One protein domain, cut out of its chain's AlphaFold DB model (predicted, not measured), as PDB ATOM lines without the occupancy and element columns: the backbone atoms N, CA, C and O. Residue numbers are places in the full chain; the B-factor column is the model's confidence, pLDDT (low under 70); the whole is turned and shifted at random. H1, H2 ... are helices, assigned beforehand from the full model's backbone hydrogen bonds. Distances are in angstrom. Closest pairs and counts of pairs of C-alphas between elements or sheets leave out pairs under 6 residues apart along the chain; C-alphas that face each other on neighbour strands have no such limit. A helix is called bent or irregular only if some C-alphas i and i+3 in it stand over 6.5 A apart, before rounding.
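What this domain is: This is residues 2 to 93 of the 134 residues of the protein "Protein translocase subunit SecE" of Planctomycetes bacterium (UniProt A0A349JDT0). This is a long helical hairpin, H1 and H2 side by side and running opposite ways, with a shorter helix, H3, set across the end of the hairpin where H1 begins and H2 ends. The two long helices make the longest axis, and H3 gives the shape a foot, like an L. The printed part has 92 residues with three named helices, in the order H1, H2, H3, and no named strand; the class is all helix. It is only just loose, close to extended, with a radius of gyration of the C-alphas of 18.1 A. The C-alphas span 57 by 28 by 14 A, only just a rod.

Where its parts are: The printed part begins at Phe 2, and residues 2 to 8 come before the first named helix. H1 is residues 9 to 39, 42.1 A from first to last C-alpha; C-alpha 9 is at (22.369, 3.244, 34.843). H1 is neither bent nor irregular, but only just: C-alphas 29 and 32 are 6.4 A apart. H2 is residues 41 to 72, 41.9 A long, with C-alpha 41 at (2.503, -37.293, 19.813). H2 is irregular, with C-alphas 42 and 45 9.2 A apart, and it has a kink of 93 degrees near residue 48. H3 is residues 76 to 91, 23.5 A long, and ends with C-alpha 91 at (33.654, 10.032, 24.204).

How they stand to each other: H1 and H2 form a helical hairpin and touch with 60 pairs of C-alphas within 8 A. Their closest C-alphas are those of Ala 31 and Gly 54, 4.1 A apart. They run opposite ways at a shallow tilt of 12 degrees. H3 touches H1 at a steep tilt of 64 degrees, opposite ways. H1 touches H3 with residues 10 to 12 alone, and H3 touches H1 with residues 79 to 86 alone; the closest C-alphas of the two are those of Val 11 and Gln 86, 6.1 A apart. H2 and H3 touch only at the corner by their link, with residues 71 to 72 of H2 and 78 to 82 of H3 alone. Their closest C-alphas are those of Ala 71 and Ala 78, 5.3 A apart, and their lines are about perpendicular at 75 degrees. Of the O i to N i+4 pairs, 25 of 27 in H1, 24 of 28 in H2 and 11 of 12 in H3 are within hydrogen-bond range.

The domain as a whole: The two C-alphas farthest apart are those of Ser 45 and Lys 91, 57.5 A. The C-alphas of Phe 2 and Thr 93, the first and last printed, are 30.2 A apart. The printed part has no cut. The links from H1 to H2 and from H2 to H3 are both tight, with 1 and 3 residues. The mean pLDDT of the printed part is 88.5, and one printed residue, Ala 43, is under 70.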
ATOM      1  N   PHE A   2      22.340  -3.215  45.284       72.19
ATOM      2  CA  PHE A   2      23.019  -2.788  44.055       72.19
ATOM      3  C   PHE A   2      24.273  -1.980  44.403       72.19
ATOM      4  O   PHE A   2      24.192  -1.010  45.158       72.19
ATOM      5  N   TYR A   3      25.427  -2.379  43.870       78.50
ATOM      6  CA  TYR A   3      26.685  -1.676  44.106       78.50
ATOM      7  C   TYR A   3      26.714  -0.362  43.298       78.50
ATOM      8  O   TYR A   3      26.457  -0.372  42.095       78.50
ATOM      9  N   GLN A   4      26.989   0.775  43.953       79.31
ATOM     10  CA  GLN A   4      27.142   2.108  43.329       79.31
ATOM     11  C   GLN A   4      25.974   2.572  42.428       79.31
ATOM     12  O   GLN A   4      26.168   3.201  41.389       79.31
ATOM     13  N   TRP A   5      24.733   2.258  42.799       76.12
ATOM     14  CA  TRP A   5      23.565   2.829  42.119       76.12
ATOM     15  C   TRP A   5      23.431   4.326  42.467       76.12
ATOM     16  O   TRP A   5      23.520   4.636  43.657       76.12
ATOM     17  N   PRO A   6      23.217   5.263  41.509       84.50
ATOM     18  CA  PRO A   6      22.733   5.091  40.128       84.50
ATOM     19  C   PRO A   6      23.782   5.265  39.001       84.50
ATOM     20  O   PRO A   6      23.405   5.520  37.856       84.50
ATOM     21  N   GLN A   7      25.086   5.165  39.273       85.81
ATOM     22  CA  GLN A   7      26.114   5.313  38.227       85.81
ATOM     23  C   GLN A   7      26.025   4.181  37.187       85.81
ATOM     24  O   GLN A   7      25.672   3.052  37.521       85.81
ATOM     25  N   GLY A   8      26.316   4.456  35.910       83.25
ATOM     26  CA  GLY A   8      26.245   3.428  34.859       83.25
ATOM     27  C   GLY A   8      24.821   2.941  34.526       83.25
ATOM     28  O   GLY A   8      24.653   1.842  33.992       83.25
ATOM     29  N   ARG A   9      23.773   3.698  34.900       88.62
ATOM     30  CA  ARG A   9      22.369   3.244  34.843       88.62
ATOM     31  C   ARG A   9      21.947   2.741  33.464       88.62
ATOM     32  O   ARG A   9      21.269   1.720  33.394       88.62
ATOM     33  N   ILE A  10      22.316   3.444  32.392       90.38
ATOM     34  CA  ILE A  10      21.862   3.103  31.035       90.38
ATOM     35  C   ILE A  10      22.458   1.759  30.626       90.38
ATOM     36  O   ILE A  10      21.719   0.839  30.287       90.38
ATOM     37  N   VAL A  11      23.778   1.611  30.746       90.62
ATOM     38  CA  VAL A  11      24.478   0.387  30.337       90.62
ATOM     39  C   VAL A  11      24.039  -0.812  31.183       90.62
ATOM     40  O   VAL A  11      23.796  -1.887  30.639       90.62
ATOM     41  N   ARG A  12      23.834  -0.638  32.493       89.75
ATOM     42  CA  ARG A  12      23.324  -1.713  33.365       89.75
ATOM     43  C   ARG A  12      21.907  -2.146  32.997       89.75
ATOM     44  O   ARG A  12      21.631  -3.341  32.990       89.75
ATOM     45  N   ILE A  13      21.016  -1.201  32.673       91.25
ATOM     46  CA  ILE A  13      19.671  -1.526  32.173       91.25
ATOM     47  C   ILE A  13      19.778  -2.292  30.855       91.25
ATOM     48  O   ILE A  13      19.135  -3.329  30.726       91.25
ATOM     49  N   CYS A  14      20.628  -1.854  29.923       91.75
ATOM     50  CA  CYS A  14      20.857  -2.575  28.671       91.75
ATOM     51  C   CYS A  14      21.331  -4.014  28.916       91.75
ATOM     52  O   CYS A  14      20.792  -4.930  28.308       91.75
ATOM     53  N   VAL A  15      22.273  -4.244  29.838       91.62
ATOM     54  CA  VAL A  15      22.752  -5.599  30.178       91.62
ATOM     55  C   VAL A  15      21.647  -6.460  30.796       91.62
ATOM     56  O   VAL A  15      21.509  -7.623  30.423       91.62
ATOM     57  N   MET A  16      20.828  -5.907  31.695       91.25
ATOM     58  CA  MET A  16      19.690  -6.637  32.270       91.25
ATOM     59  C   MET A  16      18.641  -6.985  31.209       91.25
ATOM     60  O   MET A  16      18.144  -8.108  31.191       91.25
ATOM     61  N   VAL A  17      18.334  -6.048  30.308       93.50
ATOM     62  CA  VAL A  17      17.395  -6.267  29.200       93.50
ATOM     63  C   VAL A  17      17.942  -7.308  28.227       93.50
ATOM     64  O   VAL A  17      17.217  -8.225  27.871       93.50
ATOM     65  N   LEU A  18      19.218  -7.225  27.838       92.38
ATOM     66  CA  LEU A  18      19.849  -8.211  26.957       92.38
ATOM     67  C   LEU A  18      19.877  -9.604  27.591       92.38
ATOM     68  O   LEU A  18      19.513 -10.574  26.933       92.38
ATOM     69  N   GLY A  19      20.243  -9.705  28.872       92.50
ATOM     70  CA  GLY A  19      20.185 -10.966  29.611       92.50
ATOM     71  C   GLY A  19      18.769 -11.547  29.654       92.50
ATOM     72  O   GLY A  19      18.589 -12.737  29.418       92.50
ATOM     73  N   ALA A  20      17.754 -10.704  29.877       93.50
ATOM     74  CA  ALA A  20      16.353 -11.118  29.854       93.50
ATOM     75  C   ALA A  20      15.879 -11.548  28.456       93.50
ATOM     76  O   ALA A  20      15.164 -12.538  28.346       93.50
ATOM     77  N   LEU A  21      16.292 -10.847  27.395       94.94
ATOM     78  CA  LEU A  21      15.954 -11.196  26.012       94.94
ATOM     79  C   LEU A  21      16.577 -12.530  25.597       94.94
ATOM     80  O   LEU A  21      15.882 -13.366  25.032       94.94
ATOM     81  N   ILE A  22      17.853 -12.753  25.922       93.56
ATOM     82  CA  ILE A  22      18.537 -14.025  25.652       93.56
ATOM     83  C   ILE A  22      17.859 -15.155  26.429       93.56
ATOM     84  O   ILE A  22      17.543 -16.193  25.854       93.56
ATOM     85  N   ALA A  23      17.575 -14.950  27.717       94.44
ATOM     86  CA  ALA A  23      16.880 -15.944  28.524       94.44
ATOM     87  C   ALA A  23      15.472 -16.250  27.987       94.44
ATOM     88  O   ALA A  23      15.061 -17.410  27.974       94.44
ATOM     89  N   ALA A  24      14.743 -15.233  27.519       93.81
ATOM     90  CA  ALA A  24      13.421 -15.398  26.925       93.81
ATOM     91  C   ALA A  24      13.480 -16.160  25.595       93.81
ATOM     92  O   ALA A  24      12.689 -17.079  25.396       93.81
ATOM     93  N   ASP A  25      14.429 -15.831  24.717       93.38
ATOM     94  CA  ASP A  25      14.629 -16.528  23.445       93.38
ATOM     95  C   ASP A  25      15.005 -17.998  23.670       93.38
ATOM     96  O   ASP A  25      14.325 -18.900  23.179       93.38
ATOM     97  N   MET A  26      16.006 -18.261  24.515       91.81
ATOM     98  CA  MET A  26      16.425 -19.626  24.850       91.81
ATOM     99  C   MET A  26      15.323 -20.413  25.570       91.81
ATOM    100  O   MET A  26      15.171 -21.615  25.346       91.81
ATOM    101  N   GLY A  27      14.543 -19.749  26.424       92.19
ATOM    102  CA  GLY A  27      13.418 -20.351  27.130       92.19
ATOM    103  C   GLY A  27      12.254 -20.692  26.201       92.19
ATOM    104  O   GLY A  27      11.694 -21.781  26.307       92.19
ATOM    105  N   TYR A  28      11.904 -19.800  25.273       91.00
ATOM    106  CA  TYR A  28      10.763 -19.978  24.375       91.00
ATOM    107  C   TYR A  28      11.107 -20.847  23.158       91.00
ATOM    108  O   TYR A  28      10.510 -21.907  22.961       91.00
ATOM    109  N   ASN A  29      12.105 -20.442  22.370       91.38
ATOM    110  CA  ASN A  29      12.489 -21.133  21.137       91.38
ATOM    111  C   ASN A  29      13.278 -22.421  21.404       91.38
ATOM    112  O   ASN A  29      13.214 -23.355  20.610       91.38
ATOM    113  N   GLY A  30      14.011 -22.491  22.519       90.69
ATOM    114  CA  GLY A  30      14.770 -23.679  22.908       90.69
ATOM    115  C   GLY A  30      13.981 -24.600  23.835       90.69
ATOM    116  O   GLY A  30      13.523 -25.672  23.434       90.69
ATOM    117  N   ALA A  31      13.846 -24.192  25.099       89.94
ATOM    118  CA  ALA A  31      13.368 -25.062  26.172       89.94
ATOM    119  C   ALA A  31      11.894 -25.460  26.002       89.94
ATOM    120  O   ALA A  31      11.565 -26.648  26.044       89.94
ATOM    121  N   TYR A  32      11.017 -24.481  25.775       90.12
ATOM    122  CA  TYR A  32       9.584 -24.708  25.616       90.12
ATOM    123  C   TYR A  32       9.268 -25.481  24.335       90.12
ATOM    124  O   TYR A  32       8.519 -26.451  24.398       90.12
ATOM    125  N   ALA A  33       9.872 -25.131  23.195       89.31
ATOM    126  CA  ALA A  33       9.658 -25.853  21.939       89.31
ATOM    127  C   ALA A  33      10.061 -27.340  22.033       89.31
ATOM    128  O   ALA A  33       9.315 -28.226  21.603       89.31
ATOM    129  N   ALA A  34      11.210 -27.633  22.651       87.88
ATOM    130  CA  ALA A  34      11.662 -29.006  22.871       87.88
ATOM    131  C   ALA A  34      10.750 -29.761  23.854       87.88
ATOM    132  O   ALA A  34      10.400 -30.919  23.617       87.88
ATOM    133  N   PHE A  35      10.294 -29.099  24.922       86.69
ATOM    134  CA  PHE A  35       9.375 -29.696  25.891       86.69
ATOM    135  C   PHE A  35       7.973 -29.947  25.312       86.69
ATOM    136  O   PHE A  35       7.393 -31.008  25.536       86.69
ATOM    137  N   ALA A  36       7.442 -29.015  24.519       87.31
ATOM    138  CA  ALA A  36       6.166 -29.170  23.824       87.31
ATOM    139  C   ALA A  36       6.207 -30.344  22.834       87.31
ATOM    140  O   ALA A  36       5.249 -31.107  22.736       87.31
ATOM    141  N   THR A  37       7.345 -30.538  22.159       85.94
ATOM    142  CA  THR A  37       7.559 -31.685  21.264       85.94
ATOM    143  C   THR A  37       7.641 -33.001  22.038       85.94
ATOM    144  O   THR A  37       7.143 -34.007  21.550       85.94
ATOM    145  N   TYR A  38       8.225 -33.008  23.243       85.31
ATOM    146  CA  TYR A  38       8.252 -34.177  24.132       85.31
ATOM    147  C   TYR A  38       6.858 -34.575  24.641       85.31
ATOM    148  O   TYR A  38       6.549 -35.762  24.696       85.31
ATOM    149  N   GLY A  39       6.033 -33.595  25.021       80.75
ATOM    150  CA  GLY A  39       4.693 -33.828  25.572       80.75
ATOM    151  C   GLY A  39       3.606 -34.125  24.533       80.75
ATOM    152  O   GLY A  39       2.489 -34.461  24.921       80.75
ATOM    153  N   GLY A  40       3.906 -33.979  23.241       81.12
ATOM    154  CA  GLY A  40       2.989 -34.276  22.142       81.12
ATOM    155  C   GLY A  40       3.306 -35.591  21.426       81.12
ATOM    156  O   GLY A  40       4.390 -36.159  21.562       81.12
ATOM    157  N   ASP A  41       2.385 -36.032  20.569       72.31
ATOM    158  CA  ASP A  41       2.503 -37.293  19.813       72.31
ATOM    159  C   ASP A  41       3.665 -37.304  18.792       72.31
ATOM    160  O   ASP A  41       4.040 -38.350  18.263       72.31
ATOM    161  N   ALA A  42       4.273 -36.141  18.527       70.25
ATOM    162  CA  ALA A  42       5.377 -35.957  17.584       70.25
ATOM    163  C   ALA A  42       6.731 -36.502  18.082       70.25
ATOM    164  O   ALA A  42       7.685 -36.589  17.305       70.25
ATOM    165  N   ALA A  43       6.845 -36.855  19.365       66.75
ATOM    166  CA  ALA A  43       8.108 -37.267  19.968       66.75
ATOM    167  C   ALA A  43       8.596 -38.643  19.476       66.75
ATOM    168  O   ALA A  43       9.804 -38.850  19.331       66.75
ATOM    169  N   GLY A  44       7.670 -39.579  19.219       74.81
ATOM    170  CA  GLY A  44       7.972 -40.950  18.789       74.81
ATOM    171  C   GLY A  44       9.118 -41.600  19.586       74.81
ATOM    172  O   GLY A  44       9.168 -41.526  20.811       74.81
ATOM    173  N   SER A  45      10.092 -42.192  18.887       72.31
ATOM    174  CA  SER A  45      11.324 -42.759  19.475       72.31
ATOM    175  C   SER A  45      12.362 -41.711  19.918       72.31
ATOM    176  O   SER A  45      13.373 -42.053  20.530       72.31
ATOM    177  N   GLY A  46      12.129 -40.430  19.617       81.50
ATOM    178  CA  GLY A  46      13.001 -39.301  19.941       81.50
ATOM    179  C   GLY A  46      12.640 -38.561  21.234       81.50
ATOM    180  O   GLY A  46      13.300 -37.569  21.550       81.50
ATOM    181  N   ALA A  47      11.636 -39.018  21.989       83.31
ATOM    182  CA  ALA A  47      11.131 -38.332  23.182       83.31
ATOM    183  C   ALA A  47      12.226 -38.025  24.215       83.31
ATOM    184  O   ALA A  47      12.398 -36.876  24.624       83.31
ATOM    185  N   THR A  48      13.052 -39.014  24.560       85.06
ATOM    186  CA  THR A  48      14.155 -38.836  25.517       85.06
ATOM    187  C   THR A  48      15.145 -37.757  25.064       85.06
ATOM    188  O   THR A  48      15.619 -36.970  25.880       85.06
ATOM    189  N   ARG A  49      15.426 -37.660  23.756       85.69
ATOM    190  CA  ARG A  49      16.315 -36.626  23.202       85.69
ATOM    191  C   ARG A  49      15.703 -35.232  23.341       85.69
ATOM    192  O   ARG A  49      16.414 -34.303  23.712       85.69
ATOM    193  N   GLN A  50      14.407 -35.088  23.069       88.19
ATOM    194  CA  GLN A  50      13.712 -33.802  23.184       88.19
ATOM    195  C   GLN A  50      13.647 -33.313  24.634       88.19
ATOM    196  O   GLN A  50      13.877 -32.134  24.893       88.19
ATOM    197  N   LEU A  51      13.456 -34.222  25.593       88.19
ATOM    198  CA  LEU A  51      13.516 -33.885  27.015       88.19
ATOM    199  C   LEU A  51      14.906 -33.374  27.430       88.19
ATOM    200  O   LEU A  51      15.011 -32.344  28.094       88.19
ATOM    201  N   ILE A  52      15.978 -34.053  27.002       89.62
ATOM    202  CA  ILE A  52      17.364 -33.636  27.288       89.62
ATOM    203  C   ILE A  52      17.648 -32.246  26.705       89.62
ATOM    204  O   ILE A  52      18.244 -31.403  27.381       89.62
ATOM    205  N   LEU A  53      17.209 -31.984  25.470       89.44
ATOM    206  CA  LEU A  53      17.362 -30.671  24.840       89.44
ATOM    207  C   LEU A  53      16.582 -29.595  25.603       89.44
ATOM    208  O   LEU A  53      17.148 -28.548  25.910       89.44
ATOM    209  N   GLY A  54      15.331 -29.874  25.978       90.62
ATOM    210  CA  GLY A  54      14.497 -28.950  26.746       90.62
ATOM    211  C   GLY A  54      15.117 -28.566  28.088       90.62
ATOM    212  O   GLY A  54      15.217 -27.379  28.404       90.62
ATOM    213  N   ILE A  55      15.618 -29.549  28.846       92.31
ATOM    214  CA  ILE A  55      16.306 -29.305  30.124       92.31
ATOM    215  C   ILE A  55      17.578 -28.483  29.903       92.31
ATOM    216  O   ILE A  55      17.821 -27.523  30.632       92.31
ATOM    217  N   THR A  56      18.372 -28.816  28.883       92.50
ATOM    218  CA  THR A  56      19.628 -28.112  28.588       92.50
ATOM    219  C   THR A  56      19.379 -26.640  28.263       92.50
ATOM    220  O   THR A  56      19.994 -25.763  28.871       92.50
ATOM    221  N   TYR A  57      18.436 -26.345  27.362       92.69
ATOM    222  CA  TYR A  57      18.058 -24.966  27.048       92.69
ATOM    223  C   TYR A  57      17.434 -24.249  28.248       92.69
ATOM    224  O   TYR A  57      17.706 -23.067  28.444       92.69
ATOM    225  N   GLY A  58      16.666 -24.951  29.086       92.56
ATOM    226  CA  GLY A  58      16.100 -24.385  30.311       92.56
ATOM    227  C   GLY A  58      17.175 -23.955  31.312       92.56
ATOM    228  O   GLY A  58      17.124 -22.843  31.839       92.56
ATOM    229  N   VAL A  59      18.192 -24.794  31.528       95.00
ATOM    230  CA  VAL A  59      19.334 -24.468  32.398       95.00
ATOM    231  C   VAL A  59      20.130 -23.292  31.835       95.00
ATOM    232  O   VAL A  59      20.476 -22.381  32.585       95.00
ATOM    233  N   LEU A  60      20.385 -23.266  30.524       94.00
ATOM    234  CA  LEU A  60      21.095 -22.156  29.881       94.00
ATOM    235  C   LEU A  60      20.298 -20.840  29.923       94.00
ATOM    236  O   LEU A  60      20.877 -19.778  30.161       94.00
ATOM    237  N   ALA A  61      18.974 -20.895  29.759       93.62
ATOM    238  CA  ALA A  61      18.097 -19.734  29.896       93.62
ATOM    239  C   ALA A  61      18.154 -19.160  31.321       93.62
ATOM    240  O   ALA A  61      18.322 -17.956  31.510       93.62
ATOM    241  N   LEU A  62      18.101 -20.019  32.341       93.81
ATOM    242  CA  LEU A  62      18.206 -19.584  33.735       93.81
ATOM    243  C   LEU A  62      19.606 -19.035  34.048       93.81
ATOM    244  O   LEU A  62      19.730 -17.984  34.679       93.81
ATOM    245  N   ALA A  63      20.658 -19.703  33.569       93.88
ATOM    246  CA  ALA A  63      22.035 -19.253  33.737       93.88
ATOM    247  C   ALA A  63      22.260 -17.870  33.109       93.88
ATOM    248  O   ALA A  63      22.782 -16.983  33.780       93.88
ATOM    249  N   SER A  64      21.808 -17.650  31.870       91.50
ATOM    250  CA  SER A  64      21.943 -16.351  31.193       91.50
ATOM    251  C   SER A  64      21.200 -15.227  31.924       91.50
ATOM    252  O   SER A  64      21.762 -14.140  32.097       91.50
ATOM    253  N   LEU A  65      19.999 -15.497  32.448       92.69
ATOM    254  CA  LEU A  65      19.244 -14.532  33.251       92.69
ATOM    255  C   LEU A  65      19.988 -14.159  34.541       92.69
ATOM    256  O   LEU A  65      20.142 -12.975  34.858       92.69
ATOM    257  N   LEU A  66      20.470 -15.162  35.280       92.56
ATOM    258  CA  LEU A  66      21.204 -14.943  36.527       92.56
ATOM    259  C   LEU A  66      22.521 -14.215  36.281       92.56
ATOM    260  O   LEU A  66      22.836 -13.278  37.014       92.56
ATOM    261  N   THR A  67      23.275 -14.594  35.249       90.62
ATOM    262  CA  THR A  67      24.515 -13.906  34.880       90.62
ATOM    263  C   THR A  67      24.243 -12.444  34.543       90.62
ATOM    264  O   THR A  67      24.950 -11.581  35.062       90.62
ATOM    265  N   GLY A  68      23.200 -12.138  33.763       88.31
ATOM    266  CA  GLY A  68      22.811 -10.759  33.457       88.31
ATOM    267  C   GLY A  68      22.476  -9.942  34.711       88.31
ATOM    268  O   GLY A  68      22.968  -8.824  34.876       88.31
ATOM    269  N   LEU A  69      21.706 -10.517  35.640       90.06
ATOM    270  CA  LEU A  69      21.307  -9.845  36.881       90.06
ATOM    271  C   LEU A  69      22.485  -9.653  37.853       90.06
ATOM    272  O   LEU A  69      22.636  -8.589  38.460       90.06
ATOM    273  N   ILE A  70      23.338 -10.671  37.996       89.56
ATOM    274  CA  ILE A  70      24.505 -10.652  38.888       89.56
ATOM    275  C   ILE A  70      25.571  -9.687  38.360       89.56
ATOM    276  O   ILE A  70      26.118  -8.894  39.132       89.56
ATOM    277  N   ALA A  71      25.844  -9.719  37.054       87.06
ATOM    278  CA  ALA A  71      26.818  -8.836  36.422       87.06
ATOM    279  C   ALA A  71      26.387  -7.363  36.484       87.06
ATOM    280  O   ALA A  71      27.224  -6.494  36.714       87.06
ATOM    281  N   ALA A  72      25.089  -7.078  36.335       85.75
ATOM    282  CA  ALA A  72      24.569  -5.713  36.377       85.75
ATOM    283  C   ALA A  72      24.346  -5.159  37.799       85.75
ATOM    284  O   ALA A  72      24.172  -3.946  37.957       85.75
ATOM    285  N   GLY A  73      24.320  -6.014  38.830       87.06
ATOM    286  CA  GLY A  73      23.884  -5.628  40.176       87.06
ATOM    287  C   GLY A  73      24.931  -5.781  41.285       87.06
ATOM    288  O   GLY A  73      25.502  -4.780  41.729       87.06
ATOM    289  N   PRO A  74      25.114  -6.991  41.835       87.75
ATOM    290  CA  PRO A  74      25.991  -7.236  42.980       87.75
ATOM    291  C   PRO A  74      27.482  -7.372  42.634       87.75
ATOM    292  O   PRO A  74      28.320  -7.150  43.508       87.75
ATOM    293  N   HIS A  75      27.845  -7.757  41.407       89.56
ATOM    294  CA  HIS A  75      29.235  -8.089  41.092       89.56
ATOM    295  C   HIS A  75      30.098  -6.835  40.870       89.56
ATOM    296  O   HIS A  75      30.093  -6.248  39.791       89.56
ATOM    297  N   GLN A  76      30.885  -6.454  41.884       89.75
ATOM    298  CA  GLN A  76      31.655  -5.198  41.930       89.75
ATOM    299  C   GLN A  76      32.505  -4.932  40.678       89.75
ATOM    300  O   GLN A  76      32.418  -3.853  40.102       89.75
ATOM    301  N   LYS A  77      33.287  -5.919  40.216       90.50
ATOM    302  CA  LYS A  77      34.162  -5.749  39.039       90.50
ATOM    303  C   LYS A  77      33.380  -5.566  37.741       90.50
ATOM    304  O   LYS A  77      33.774  -4.773  36.898       90.50
ATOM    305  N   ALA A  78      32.279  -6.302  37.587       89.31
ATOM    306  CA  ALA A  78      31.448  -6.192  36.388       89.31
ATOM    307  C   ALA A  78      30.743  -4.839  36.379       89.31
ATOM    308  O   ALA A  78      30.765  -4.133  35.382       89.31
ATOM    309  N   VAL A  79      30.202  -4.439  37.525       90.38
ATOM    310  CA  VAL A  79      29.561  -3.144  37.696       90.38
ATOM    311  C   VAL A  79      30.516  -1.987  37.388       90.38
ATOM    312  O   VAL A  79      30.137  -1.098  36.632       90.38
ATOM    313  N   GLN A  80      31.740  -2.018  37.918       92.75
ATOM    314  CA  GLN A  80      32.760  -1.003  37.652       92.75
ATOM    315  C   GLN A  80      33.102  -0.925  36.156       92.75
ATOM    316  O   GLN A  80      33.082   0.156  35.578       92.75
ATOM    317  N   PHE A  81      33.298  -2.078  35.509       92.06
ATOM    318  CA  PHE A  81      33.514  -2.147  34.065       92.06
ATOM    319  C   PHE A  81      32.347  -1.537  33.270       92.06
ATOM    320  O   PHE A  81      32.569  -0.779  32.332       92.06
ATOM    321  N   LEU A  82      31.091  -1.807  33.651       92.12
ATOM    322  CA  LEU A  82      29.925  -1.229  32.967       92.12
ATOM    323  C   LEU A  82      29.836   0.298  33.124       92.12
ATOM    324  O   LEU A  82      29.333   0.967  32.221       92.12
ATOM    325  N   ILE A  83      30.303   0.851  34.248       92.12
ATOM    326  CA  ILE A  83      30.402   2.306  34.440       92.12
ATOM    327  C   ILE A  83      31.477   2.876  33.509       92.12
ATOM    328  O   ILE A  83      31.189   3.806  32.762       92.12
ATOM    329  N   GLU A  84      32.667   2.276  33.488       93.19
ATOM    330  CA  GLU A  84      33.778   2.704  32.625       93.19
ATOM    331  C   GLU A  84      33.409   2.648  31.139       93.19
ATOM    332  O   GLU A  84      33.704   3.578  30.393       93.19
ATOM    333  N   VAL A  85      32.697   1.601  30.709       92.50
ATOM    334  CA  VAL A  85      32.164   1.499  29.343       92.50
ATOM    335  C   VAL A  85      31.174   2.620  29.059       92.50
ATOM    336  O   VAL A  85      31.212   3.193  27.972       92.50
ATOM    337  N   GLN A  86      30.288   2.957  30.003       92.44
ATOM    338  CA  GLN A  86      29.369   4.075  29.803       92.44
ATOM    339  C   GLN A  86      30.138   5.384  29.608       92.44
ATOM    340  O   GLN A  86      29.833   6.124  28.673       92.44
ATOM    341  N   ASP A  87      31.137   5.646  30.448       92.25
ATOM    342  CA  ASP A  87      31.960   6.851  30.355       92.25
ATOM    343  C   ASP A  87      32.754   6.883  29.043       92.25
ATOM    344  O   ASP A  87      32.829   7.924  28.390       92.25
ATOM    345  N   GLU A  88      33.270   5.743  28.583       93.62
ATOM    346  CA  GLU A  88      33.963   5.641  27.297       93.62
ATOM    347  C   GLU A  88      33.017   5.870  26.110       93.62
ATOM    348  O   GLU A  88      33.359   6.583  25.169       93.62
ATOM    349  N   MET A  89      31.783   5.365  26.179       90.19
ATOM    350  CA  MET A  89      30.769   5.600  25.146       90.19
ATOM    351  C   MET A  89      30.371   7.073  25.021       90.19
ATOM    352  O   MET A  89      29.964   7.485  23.937       90.19
ATOM    353  N   THR A  90      30.526   7.892  26.069       89.38
ATOM    354  CA  THR A  90      30.289   9.346  25.954       89.38
ATOM    355  C   THR A  90      31.360  10.074  25.143       89.38
ATOM    356  O   THR A  90      31.097  11.156  24.619       89.38
ATOM    357  N   LYS A  91      32.551   9.483  25.007       91.94
ATOM    358  CA  LYS A  91      33.654  10.032  24.204       91.94
ATOM    359  C   LYS A  91      33.519   9.672  22.725       91.94
ATOM    360  O   LYS A  91      34.121  10.328  21.876       91.94
ATOM    361  N   VAL A  92      32.733   8.641  22.406       90.88
ATOM    362  CA  VAL A  92      32.494   8.208  21.028       90.88
ATOM    363  C   VAL A  92      31.612   9.233  20.321       90.88
ATOM    364  O   VAL A  92      30.454   9.454  20.674       90.88
ATOM    365  N   THR A  93      32.160   9.849  19.277       85.50
ATOM    366  CA  THR A  93      31.414  10.745  18.396       85.50
ATOM    367  C   THR A  93      30.699   9.916  17.336       85.50
ATOM    368  O   THR A  93      31.303   9.399  16.399       85.50
TER     369      THR A  93